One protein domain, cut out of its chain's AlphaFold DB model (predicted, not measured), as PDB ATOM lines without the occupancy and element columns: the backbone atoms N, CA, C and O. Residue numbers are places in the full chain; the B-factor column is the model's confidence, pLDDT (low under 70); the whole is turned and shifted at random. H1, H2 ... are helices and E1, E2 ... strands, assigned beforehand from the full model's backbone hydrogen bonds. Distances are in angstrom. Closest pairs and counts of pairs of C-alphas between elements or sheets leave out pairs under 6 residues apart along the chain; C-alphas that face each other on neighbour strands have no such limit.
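Overview. This is residues 4 to 86 of the 154 residues of the protein "SprT protein" of Alkalispirillum mobile (UniProt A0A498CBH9). What does the model look like at first sight? A small sheet of three strands has one long helix, H3, packed over one face and running along its strands, and H4 packs on H3 at a steep angle, off the sheet. The short helices H1 and H2 make the turn from E3 to H3, and residues 4 to 15 have no named element. What is it made of? The printed part has 83 residues with three named strands and then four named helices, E1 E2 E3 H1 H2 H3 H4, of mixed class; the sheet, in the order E1 E3 E2, is mixed. The whole is compact, with a radius of gyration of the C-alphas of 13.0 A, and its elongated outline spans 37 by 24 by 20 A.

Along the chain. Where are the strands? E1 is residues 16 to 20, 13.0 A long from C-alpha 16 at (109.058, 128.068, 70.131); E3 is residues 35 to 39, 13.5 A; E2 is residues 27 to 30, 10.3 A. Where are the helices? H3 is residues 52 to 69, 25.1 A long from C-alpha 52 at (93.753, 125.636, 74.550). H4 is residues 76 to 85, 14.4 A, ending at C-alpha 85 at (95.249, 117.509, 62.404). H1 is residues 40 to 43, 5.0 A, and H2 is residues 46 to 50, 6.2 A.

Arrangement. How do the strands pair? The inner strand E3 is parallel to E1 at 27 degrees, with N 18 and O 36 within hydrogen-bond range at 3.0 A. E2 and E3 form an antiparallel hairpin at 153 degrees, with N 37 and O 28 at 2.7 A. What is on the sheet? H3 is on one face, making two layers, a sheet and a helix over it: its height over the sheet is 8.1 A, it lies over E2 and only just over E3, with 3 C-alphas, and on the local plane it runs along E2 at 18 degrees. Its closest C-alphas to E2 are those of Glu 59 and Ala 29, 5.0 A apart. H1 only grazes the sheet. How do the helices meet? H3 and H4 touch at a steep tilt of 47 degrees, opposite ways, the closest C-alphas being those of Ala 65 and Trp 78, 4.9 A apart. H1 and H2 only just touch, only at the corner, with 3 pairs of C-alphas within 8 A, the closest those of Leu 43 and Trp 49 at 5.1 A; H2 and H3 meet only through their link. In H2, H3 and H4 every O i to N i+4 pair is within hydrogen-bond range, and H1 is too short for such a pair.

Size, cuts and confidence. How far does it reach? The two C-alphas farthest apart are those of Ser 4 and Arg 22, 38.2 A. Is the printed part continuous? The printed part has no cut, and no link is long. Where is confidence low? The mean pLDDT of the printed part is 93.2, and residue 4 is under 70.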
ATOM      1  N   SER A   4     104.951 111.765  55.511       67.81
ATOM      2  CA  SER A   4     104.869 111.351  54.100       67.81
ATOM      3  C   SER A   4     104.021 112.278  53.220       67.81
ATOM      4  O   SER A   4     104.188 112.299  52.004       67.81
ATOM      5  N   ARG A   5     103.103 113.050  53.819       80.69
ATOM      6  CA  ARG A   5     102.267 114.027  53.106       80.69
ATOM      7  C   ARG A   5     102.962 115.381  52.949       80.69
ATOM      8  O   ARG A   5     102.674 116.097  51.994       80.69
ATOM      9  N   TRP A   6     103.858 115.728  53.872       89.12
ATOM     10  CA  TRP A   6     104.576 117.000  53.890       89.12
ATOM     11  C   TRP A   6     106.054 116.798  54.230       89.12
ATOM     12  O   TRP A   6     106.463 117.118  55.346       89.12
ATOM     13  N   PRO A   7     106.875 116.357  53.257       85.81
ATOM     14  CA  PRO A   7     108.312 116.162  53.465       85.81
ATOM     15  C   PRO A   7     109.027 117.436  53.928       85.81
ATOM     16  O   PRO A   7     109.985 117.379  54.684       85.81
ATOM     17  N   ALA A   8     108.519 118.612  53.539       84.56
ATOM     18  CA  ALA A   8     109.045 119.907  53.977       84.56
ATOM     19  C   ALA A   8     108.907 120.168  55.491       84.56
ATOM     20  O   ALA A   8     109.497 121.121  55.983       84.56
ATOM     21  N   LEU A   9     108.112 119.365  56.208       86.75
ATOM     22  CA  LEU A   9     107.975 119.419  57.665       86.75
ATOM     23  C   LEU A   9     108.800 118.325  58.367       86.75
ATOM     24  O   LEU A   9     108.827 118.273  59.598       86.75
ATOM     25  N   GLU A  10     109.444 117.421  57.624       84.50
ATOM     26  CA  GLU A  10     110.300 116.389  58.208       84.50
ATOM     27  C   GLU A  10     111.614 117.002  58.698       84.50
ATOM     28  O   GLU A  10     112.289 117.732  57.976       84.50
ATOM     29  N   GLY A  11     111.973 116.726  59.955       80.19
ATOM     30  CA  GLY A  11     113.147 117.329  60.599       80.19
ATOM     31  C   GLY A  11     112.985 118.813  60.941       80.19
ATOM     32  O   GLY A  11     113.929 119.424  61.444       80.19
ATOM     33  N   ASP A  12     111.805 119.386  60.701       81.19
ATOM     34  CA  ASP A  12     111.525 120.787  60.980       81.19
ATOM     35  C   ASP A  12     111.508 121.035  62.496       81.19
ATOM     36  O   ASP A  12     111.066 120.197  63.293       81.19
ATOM     37  N   ALA A  13     112.035 122.182  62.923       86.44
ATOM     38  CA  ALA A  13     112.208 122.456  64.344       86.44
ATOM     39  C   ALA A  13     110.851 122.565  65.059       86.44
ATOM     40  O   ALA A  13     109.887 123.127  64.530       86.44
ATOM     41  N   VAL A  14     110.782 122.093  66.308       89.12
ATOM     42  CA  VAL A  14     109.609 122.329  67.162       89.12
ATOM     43  C   VAL A  14     109.449 123.842  67.354       89.12
ATOM     44  O   VAL A  14     110.418 124.507  67.737       89.12
ATOM     45  N   PRO A  15     108.256 124.415  67.109       94.94
ATOM     46  CA  PRO A  15     108.078 125.852  67.211       94.94
ATOM     47  C   PRO A  15     108.270 126.322  68.649       94.94
ATOM     48  O   PRO A  15     107.790 125.703  69.603       94.94
ATOM     49  N   ALA A  16     108.928 127.467  68.813       96.38
ATOM     50  CA  ALA A  16     109.058 128.068  70.131       96.38
ATOM     51  C   ALA A  16     107.669 128.438  70.682       96.38
ATOM     52  O   ALA A  16     106.797 128.908  69.947       96.38
ATOM     53  N   VAL A  17     107.480 128.297  71.995       96.88
ATOM     54  CA  VAL A  17     106.255 128.720  72.687       96.88
ATOM     55  C   VAL A  17     106.567 129.919  73.572       96.88
ATOM     56  O   VAL A  17     107.540 129.918  74.329       96.88
ATOM     57  N   ARG A  18     105.749 130.973  73.487       97.12
ATOM     58  CA  ARG A  18     105.858 132.145  74.368       97.12
ATOM     59  C   ARG A  18     104.535 132.488  75.027       97.12
ATOM     60  O   ARG A  18     103.490 132.514  74.385       97.12
ATOM     61  N   LEU A  19     104.601 132.848  76.301       97.12
ATOM     62  CA  LEU A  19     103.475 133.467  76.981       97.12
ATOM     63  C   LEU A  19     103.466 134.974  76.723       97.12
ATOM     64  O   LEU A  19     104.511 135.625  76.694       97.12
ATOM     65  N   TYR A  20     102.272 135.525  76.540       95.31
ATOM     66  CA  TYR A  20     102.037 136.964  76.521       95.31
ATOM     67  C   TYR A  20     100.840 137.321  77.409       95.31
ATOM     68  O   TYR A  20     100.060 136.456  77.802       95.31
ATOM     69  N   HIS A  21     100.711 138.601  77.769       94.88
ATOM     70  CA  HIS A  21      99.832 139.031  78.871       94.88
ATOM     71  C   HIS A  21      98.802 140.101  78.477       94.88
ATOM     72  O   HIS A  21      98.246 140.779  79.339       94.88
ATOM     73  N   ARG A  22      98.575 140.304  77.174       93.00
ATOM     74  CA  ARG A  22      97.688 141.350  76.649       93.00
ATOM     75  C   ARG A  22      97.034 140.955  75.328       93.00
ATOM     76  O   ARG A  22      97.633 140.236  74.540       93.00
ATOM     77  N   GLY A  23      95.872 141.529  75.038       90.19
ATOM     78  CA  GLY A  23      95.099 141.293  73.818       90.19
ATOM     79  C   GLY A  23      93.943 140.317  74.029       90.19
ATOM     80  O   GLY A  23      93.863 139.640  75.046       90.19
ATOM     81  N   SER A  24      93.026 140.277  73.066       90.38
ATOM     82  CA  SER A  24      91.780 139.497  73.139       90.38
ATOM     83  C   SER A  24      91.867 138.108  72.506       90.38
ATOM     84  O   SER A  24      90.869 137.402  72.476       90.38
ATOM     85  N   ALA A  25      93.014 137.739  71.937       92.44
ATOM     86  CA  ALA A  25      93.226 136.417  71.358       92.44
ATOM     87  C   ALA A  25      93.868 135.496  72.399       92.44
ATOM     88  O   ALA A  25      94.700 135.959  73.184       92.44
ATOM     89  N   LEU A  26      93.487 134.217  72.392       95.12
ATOM     90  CA  LEU A  26      94.122 133.175  73.204       95.12
ATOM     91  C   LEU A  26      95.439 132.710  72.581       95.12
ATOM     92  O   LEU A  26      96.420 132.540  73.299       95.12
ATOM     93  N   GLY A  27      95.466 132.570  71.254       95.19
ATOM     94  CA  GLY A  27      96.614 132.127  70.467       95.19
ATOM     95  C   GLY A  27      97.140 133.191  69.509       95.19
ATOM     96  O   GLY A  27      96.472 134.193  69.229       95.19
ATOM     97  N   ARG A  28      98.381 132.998  69.056       95.56
ATOM     98  CA  ARG A  28      98.952 133.688  67.896       95.56
ATOM     99  C   ARG A  28     100.114 132.898  67.303       95.56
ATOM    100  O   ARG A  28     100.984 132.464  68.049       95.56
ATOM    101  N   ALA A  29     100.209 132.866  65.981       96.75
ATOM    102  CA  ALA A  29     101.391 132.432  65.251       96.75
ATOM    103  C   ALA A  29     102.234 133.622  64.758       96.75
ATOM    104  O   ALA A  29     101.724 134.628  64.256       96.75
ATOM    105  N   TRP A  30     103.552 133.483  64.876       96.69
ATOM    106  CA  TRP A  30     104.562 134.351  64.279       96.69
ATOM    107  C   TRP A  30     105.315 133.542  63.226       96.69
ATOM    108  O   TRP A  30     106.233 132.787  63.541       96.69
ATOM    109  N   LEU A  31     104.860 133.669  61.977       95.62
ATOM    110  CA  LEU A  31     105.247 132.793  60.868       95.62
ATOM    111  C   LEU A  31     106.746 132.834  60.542       95.62
ATOM    112  O   LEU A  31     107.321 131.814  60.184       95.62
ATOM    113  N   ARG A  32     107.380 134.012  60.625       93.38
ATOM    114  CA  ARG A  32     108.803 134.176  60.278       93.38
ATOM    115  C   ARG A  32     109.718 133.690  61.393       93.38
ATOM    116  O   ARG A  32     110.802 133.198  61.127       93.38
ATOM    117  N   GLU A  33     109.267 133.849  62.627       95.00
ATOM    118  CA  GLU A  33     109.984 133.480  63.840       95.00
ATOM    119  C   GLU A  33     109.756 132.017  64.242       95.00
ATOM    120  O   GLU A  33     110.246 131.610  65.293       95.00
ATOM    121  N   HIS A  34     108.975 131.263  63.455       95.31
ATOM    122  CA  HIS A  34     108.574 129.876  63.717       95.31
ATOM    123  C   HIS A  34     108.139 129.651  65.171       95.31
ATOM    124  O   HIS A  34     108.667 128.822  65.915       95.31
ATOM    125  N   ARG A  35     107.199 130.488  65.616       97.50
ATOM    126  CA  ARG A  35     106.813 130.590  67.024       97.50
ATOM    127  C   ARG A  35     105.307 130.691  67.178       97.50
ATOM    128  O   ARG A  35     104.660 131.439  66.446       97.50
ATOM    129  N   ILE A  36     104.777 130.045  68.211       97.75
ATOM    130  CA  ILE A  36     103.410 130.264  68.687       97.75
ATOM    131  C   ILE A  36     103.404 130.992  70.034       97.75
ATOM    132  O   ILE A  36     104.372 130.976  70.802       97.75
ATOM    133  N   GLY A  37     102.295 131.659  70.323       97.38
ATOM    134  CA  GLY A  37     102.072 132.381  71.561       97.38
ATOM    135  C   GLY A  37     100.754 132.022  72.204       97.38
ATOM    136  O   GLY A  37      99.753 131.892  71.506       97.38
ATOM    137  N   LEU A  38     100.747 131.975  73.533       97.25
ATOM    138  CA  LEU A  38      99.540 131.798  74.334       97.25
ATOM    139  C   LEU A  38      99.357 132.965  75.306       97.25
ATOM    140  O   LEU A  38     100.291 133.406  75.980       97.25
ATOM    141  N   ASN A  39      98.134 133.477  75.380       97.00
ATOM    142  CA  ASN A  39      97.763 134.547  76.291       97.00
ATOM    143  C   ASN A  39      97.572 133.975  77.698       97.00
ATOM    144  O   ASN A  39      96.543 133.371  77.987       97.00
ATOM    145  N   ALA A  40      98.555 134.152  78.579       97.00
ATOM    146  CA  ALA A  40      98.560 133.517  79.896       97.00
ATOM    147  C   ALA A  40      97.355 133.908  80.780       97.00
ATOM    148  O   ALA A  40      96.781 133.022  81.412       97.00
ATOM    149  N   PRO A  41      96.925 135.185  80.837       96.25
ATOM    150  CA  PRO A  41      95.677 135.558  81.498       96.25
ATOM    151  C   PRO A  41      94.423 134.844  80.979       96.25
ATOM    152  O   PRO A  41      93.585 134.472  81.794       96.25
ATOM    153  N   LEU A  42      94.278 134.657  79.661       95.62
ATOM    154  CA  LEU A  42      93.130 133.936  79.096       95.62
ATOM    155  C   LEU A  42      93.247 132.429  79.316       95.62
ATOM    156  O   LEU A  42      92.271 131.797  79.690       95.62
ATOM    157  N   LEU A  43      94.445 131.863  79.160       95.81
ATOM    158  CA  LEU A  43      94.708 130.438  79.365       95.81
ATOM    159  C   LEU A  43      94.380 129.974  80.793       95.81
ATOM    160  O   LEU A  43      94.002 128.827  80.991       95.81
ATOM    161  N   ARG A  44      94.513 130.863  81.787       95.75
ATOM    162  CA  ARG A  44      94.157 130.588  83.189       95.75
ATOM    163  C   ARG A  44      92.649 130.549  83.461       95.75
ATOM    164  O   ARG A  44      92.259 130.207  84.573       95.75
ATOM    165  N   ARG A  45      91.808 130.928  82.498       95.06
ATOM    166  CA  ARG A  45      90.346 130.869  82.620       95.06
ATOM    167  C   ARG A  45      89.834 129.511  82.159       95.06
ATOM    168  O   ARG A  45      90.474 128.855  81.343       95.06
ATOM    169  N   ALA A  46      88.667 129.103  82.654       93.56
ATOM    170  CA  ALA A  46      88.078 127.809  82.310       93.56
ATOM    171  C   ALA A  46      87.780 127.682  80.804       93.56
ATOM    172  O   ALA A  46      88.151 126.686  80.189       93.56
ATOM    173  N   ASP A  47      87.179 128.711  80.203       92.25
ATOM    174  CA  ASP A  47      86.892 128.788  78.764       92.25
ATOM    175  C   ASP A  47      88.176 128.807  77.920       92.25
ATOM    176  O   ASP A  47      88.281 128.113  76.908       92.25
ATOM    177  N   GLY A  48      89.194 129.550  78.365       94.12
ATOM    178  CA  GLY A  48      90.498 129.591  77.709       94.12
ATOM    179  C   GLY A  48      91.254 128.266  77.784       94.12
ATOM    180  O   GLY A  48      91.855 127.849  76.797       94.12
ATOM    181  N   TRP A  49      91.197 127.568  78.919       94.75
ATOM    182  CA  TRP A  49      91.787 126.239  79.066       94.75
ATOM    183  C   TRP A  49      91.086 125.202  78.181       94.75
ATOM    184  O   TRP A  49      91.756 124.451  77.475       94.75
ATOM    185  N   GLN A  50      89.748 125.208  78.141       93.19
ATOM    186  CA  GLN A  50      88.965 124.334  77.257       93.19
ATOM    187  C   GLN A  50      89.330 124.537  75.778       93.19
ATOM    188  O   GLN A  50      89.468 123.569  75.034       93.19
ATOM    189  N   ALA A  51      89.566 125.785  75.366       92.88
ATOM    190  CA  ALA A  51      89.960 126.130  74.001       92.88
ATOM    191  C   ALA A  51      91.461 125.930  73.699       92.88
ATOM    192  O   ALA A  51      91.884 126.085  72.548       92.88
ATOM    193  N   ALA A  52      92.297 125.608  74.694       92.81
ATOM    194  CA  ALA A  52      93.753 125.636  74.550       92.81
ATOM    195  C   ALA A  52      94.266 124.633  73.510       92.81
ATOM    196  O   ALA A  52      95.101 124.985  72.677       92.81
ATOM    197  N   ARG A  53      93.737 123.401  73.515       93.31
ATOM    198  CA  ARG A  53      94.129 122.355  72.557       93.31
ATOM    199  C   ARG A  53      93.841 122.778  71.116       93.31
ATOM    200  O   ARG A  53      94.717 122.666  70.261       93.31
ATOM    201  N   GLU A  54      92.633 123.277  70.859       93.69
ATOM    202  CA  GLU A  54      92.229 123.734  69.524       93.69
ATOM    203  C   GLU A  54      93.046 124.943  69.082       93.69
ATOM    204  O   GLU A  54      93.506 125.005  67.944       93.69
ATOM    205  N   THR A  55      93.317 125.859  70.011       94.44
ATOM    206  CA  THR A  55      94.148 127.035  69.757       94.44
ATOM    207  C   THR A  55      95.578 126.647  69.390       94.44
ATOM    208  O   THR A  55      96.104 127.140  68.399       94.44
ATOM    209  N   VAL A  56      96.217 125.736  70.131       94.94
ATOM    210  CA  VAL A  56      97.576 125.272  69.799       94.94
ATOM    211  C   VAL A  56      97.603 124.631  68.413       94.94
ATOM    212  O   VAL A  56      98.470 124.971  67.611       94.94
ATOM    213  N   ALA A  57      96.634 123.766  68.099       94.44
ATOM    214  CA  ALA A  57      96.525 123.156  66.776       94.44
ATOM    215  C   ALA A  57      96.347 124.211  65.668       94.44
ATOM    216  O   ALA A  57      97.017 124.135  64.641       94.44
ATOM    217  N   HIS A  58      95.511 125.225  65.901       95.50
ATOM    218  CA  HIS A  58      95.277 126.335  64.978       95.50
ATOM    219  C   HIS A  58      96.558 127.124  64.675       95.50
ATOM    220  O   HIS A  58      96.872 127.382  63.510       95.50
ATOM    221  N   GLU A  59      97.315 127.496  65.710       96.19
ATOM    222  CA  GLU A  59      98.543 128.274  65.536       96.19
ATOM    223  C   GLU A  59      99.671 127.442  64.909       96.19
ATOM    224  O   GLU A  59     100.403 127.944  64.057       96.19
ATOM    225  N   VAL A  60      99.790 126.156  65.262       95.56
ATOM    226  CA  VAL A  60     100.734 125.236  64.602       95.56
ATOM    227  C   VAL A  60     100.356 125.033  63.134       95.56
ATOM    228  O   VAL A  60     101.236 125.036  62.273       95.56
ATOM    229  N   ALA A  61      99.062 124.939  62.817       95.56
ATOM    230  CA  ALA A  61      98.600 124.832  61.439       95.56
ATOM    231  C   ALA A  61      98.970 126.063  60.603       95.56
ATOM    232  O   ALA A  61      99.293 125.917  59.426       95.56
ATOM    233  N   HIS A  62      98.980 127.265  61.192       96.50
ATOM    234  CA  HIS A  62      99.505 128.452  60.518       96.50
ATOM    235  C   HIS A  62     100.990 128.321  60.170       96.50
ATOM    236  O   HIS A  62     101.370 128.655  59.049       96.50
ATOM    237  N   LEU A  63     101.820 127.813  61.086       96.56
ATOM    238  CA  LEU A  63     103.250 127.616  60.823       96.56
ATOM    239  C   LEU A  63     103.485 126.578  59.720       96.56
ATOM    240  O   LEU A  63     104.183 126.865  58.750       96.56
ATOM    241  N   ALA A  64     102.833 125.418  59.811       95.31
ATOM    242  CA  ALA A  64     102.952 124.360  58.811       95.31
ATOM    243  C   ALA A  64     102.441 124.808  57.430       95.31
ATOM    244  O   ALA A  64     103.092 124.582  56.411       95.31
ATOM    245  N   ALA A  65     101.303 125.504  57.377       95.88
ATOM    246  CA  ALA A  65     100.762 126.011  56.120       95.88
ATOM    247  C   ALA A  65     101.644 127.103  55.499       95.88
ATOM    248  O   ALA A  65     101.768 127.182  54.275       95.88
ATOM    249  N   TRP A  66     102.291 127.921  56.328       96.12
ATOM    250  CA  TRP A  66     103.281 128.884  55.867       96.12
ATOM    251  C   TRP A  66     104.536 128.200  55.313       96.12
ATOM    252  O   TRP A  66     105.010 128.593  54.246       96.12
ATOM    253  N   ALA A  67     105.057 127.184  56.003       94.06
ATOM    254  CA  ALA A  67     106.244 126.443  55.584       94.06
ATOM    255  C   ALA A  67     106.030 125.720  54.245       94.06
ATOM    256  O   ALA A  67     106.839 125.867  53.332       94.06
ATOM    257  N   VAL A  68     104.903 125.018  54.094       94.31
ATOM    258  CA  VAL A  68     104.616 124.204  52.902       94.31
ATOM    259  C   VAL A  68     104.056 125.036  51.743       94.31
ATOM    260  O   VAL A  68     104.438 124.838  50.594       94.31
ATOM    261  N   TYR A  69     103.131 125.958  52.023       94.94
ATOM    262  CA  TYR A  69     102.306 126.604  50.993       94.94
ATOM    263  C   TYR A  69     102.479 128.122  50.909       94.94
ATOM    264  O   TYR A  69     101.829 128.760  50.084       94.94
ATOM    265  N   ARG A  70     103.298 128.729  51.781       95.50
ATOM    266  CA  ARG A  70     103.368 130.192  51.969       95.50
ATOM    267  C   ARG A  70     102.004 130.836  52.273       95.50
ATOM    268  O   ARG A  70     101.807 132.030  52.037       95.50
ATOM    269  N   ASP A  71     101.075 130.069  52.846       96.19
ATOM    270  CA  ASP A  71      99.760 130.553  53.270       96.19
ATOM    271  C   ASP A  71      99.909 131.400  54.543       96.19
ATOM    272  O   ASP A  71     100.458 130.948  55.546       96.19
ATOM    273  N   ARG A  72      99.462 132.659  54.493       92.69
ATOM    274  CA  ARG A  72      99.606 133.619  55.607       92.69
ATOM    275  C   ARG A  72      98.388 133.682  56.520       92.69
ATOM    276  O   ARG A  72      98.394 134.442  57.486       92.69
ATOM    277  N   GLY A  73      97.328 132.960  56.182       92.50
ATOM    278  CA  GLY A  73      96.071 133.016  56.903       92.50
ATOM    279  C   GLY A  73      95.400 131.659  56.887       92.50
ATOM    280  O   GLY A  73      95.993 130.657  57.270       92.50
ATOM    281  N   HIS A  74      94.138 131.648  56.477       94.38
ATOM    282  CA  HIS A  74      93.276 130.467  56.525       94.38
ATOM    283  C   HIS A  74      92.889 130.001  55.116       94.38
ATOM    284  O   HIS A  74      91.727 129.669  54.849       94.38
ATOM    285  N   GLY A  75      93.844 130.076  54.188       93.94
ATOM    286  CA  GLY A  75      93.680 129.663  52.801       93.94
ATOM    287  C   GLY A  75      93.618 128.141  52.636       93.94
ATOM    288  O   GLY A  75      93.321 127.387  53.567       93.94
ATOM    289  N   ALA A  76      93.827 127.675  51.403       94.69
ATOM    290  CA  ALA A  76      93.708 126.257  51.067       94.69
ATOM    291  C   ALA A  76      94.780 125.390  51.745       94.69
ATOM    292  O   ALA A  76      94.485 124.256  52.120       94.69
ATOM    293  N   GLY A  77      95.997 125.912  51.929       94.50
ATOM    294  CA  GLY A  77      97.070 125.201  52.622       94.50
ATOM    295  C   GLY A  77      96.725 124.992  54.093       94.50
ATOM    296  O   GLY A  77      96.751 123.869  54.591       94.50
ATOM    297  N   TRP A  78      96.281 126.059  54.760       95.50
ATOM    298  CA  TRP A  78      95.864 125.989  56.161       95.50
ATOM    299  C   TRP A  78      94.697 125.023  56.389       95.50
ATOM    300  O   TRP A  78      94.748 124.203  57.303       95.50
ATOM    301  N   ARG A  79      93.672 125.049  55.524       93.88
ATOM    302  CA  ARG A  79      92.535 124.116  55.631       93.88
ATOM    303  C   ARG A  79      92.960 122.656  55.494       93.88
ATOM    304  O   ARG A  79      92.442 121.811  56.217       93.88
ATOM    305  N   GLN A  80      93.904 122.358  54.600       93.12
ATOM    306  CA  GLN A  80      94.432 121.001  54.441       93.12
ATOM    307  C   GLN A  80      95.193 120.530  55.679       93.12
ATOM    308  O   GLN A  80      95.010 119.389  56.101       93.12
ATOM    309  N   VAL A  81      96.010 121.404  56.277       93.88
ATOM    310  CA  VAL A  81      96.731 121.088  57.516       93.88
ATOM    311  C   VAL A  81      95.752 120.857  58.664       93.88
ATOM    312  O   VAL A  81      95.831 119.825  59.320       93.88
ATOM    313  N   MET A  82      94.775 121.745  58.864       93.81
ATOM    314  CA  MET A  82      93.743 121.565  59.895       93.81
ATOM    315  C   MET A  82      92.967 120.256  59.732       93.81
ATOM    316  O   MET A  82      92.767 119.538  60.709       93.81
ATOM    317  N   ALA A  83      92.578 119.912  58.498       92.44
ATOM    318  CA  ALA A  83      91.901 118.650  58.212       92.44
ATOM    319  C   ALA A  83      92.771 117.439  58.583       92.44
ATOM    320  O   ALA A  83      92.270 116.471  59.147       92.44
ATOM    321  N   ALA A  84      94.080 117.503  58.322       92.38
ATOM    322  CA  ALA A  84      95.008 116.442  58.701       92.38
ATOM    323  C   ALA A  84      95.281 116.370  60.213       92.38
ATOM    324  O   ALA A  84      95.568 115.289  60.718       92.38
ATOM    325  N   LEU A  85      95.172 117.489  60.939       90.19
ATOM    326  CA  LEU A  85      95.249 117.509  62.404       90.19
ATOM    327  C   LEU A  85      93.992 116.924  63.069       90.19
ATOM    328  O   LEU A  85      94.037 116.597  64.252       90.19
ATOM    329  N   GLY A  86      92.876 116.795  62.340       90.06
ATOM    330  CA  GLY A  86      91.621 116.260  62.876       90.06
ATOM    331  C   GLY A  86      90.989 117.144  63.957       90.06
ATOM    332  O   GLY A  86      90.218 116.656  64.780       90.06
TER     333      GLY A  86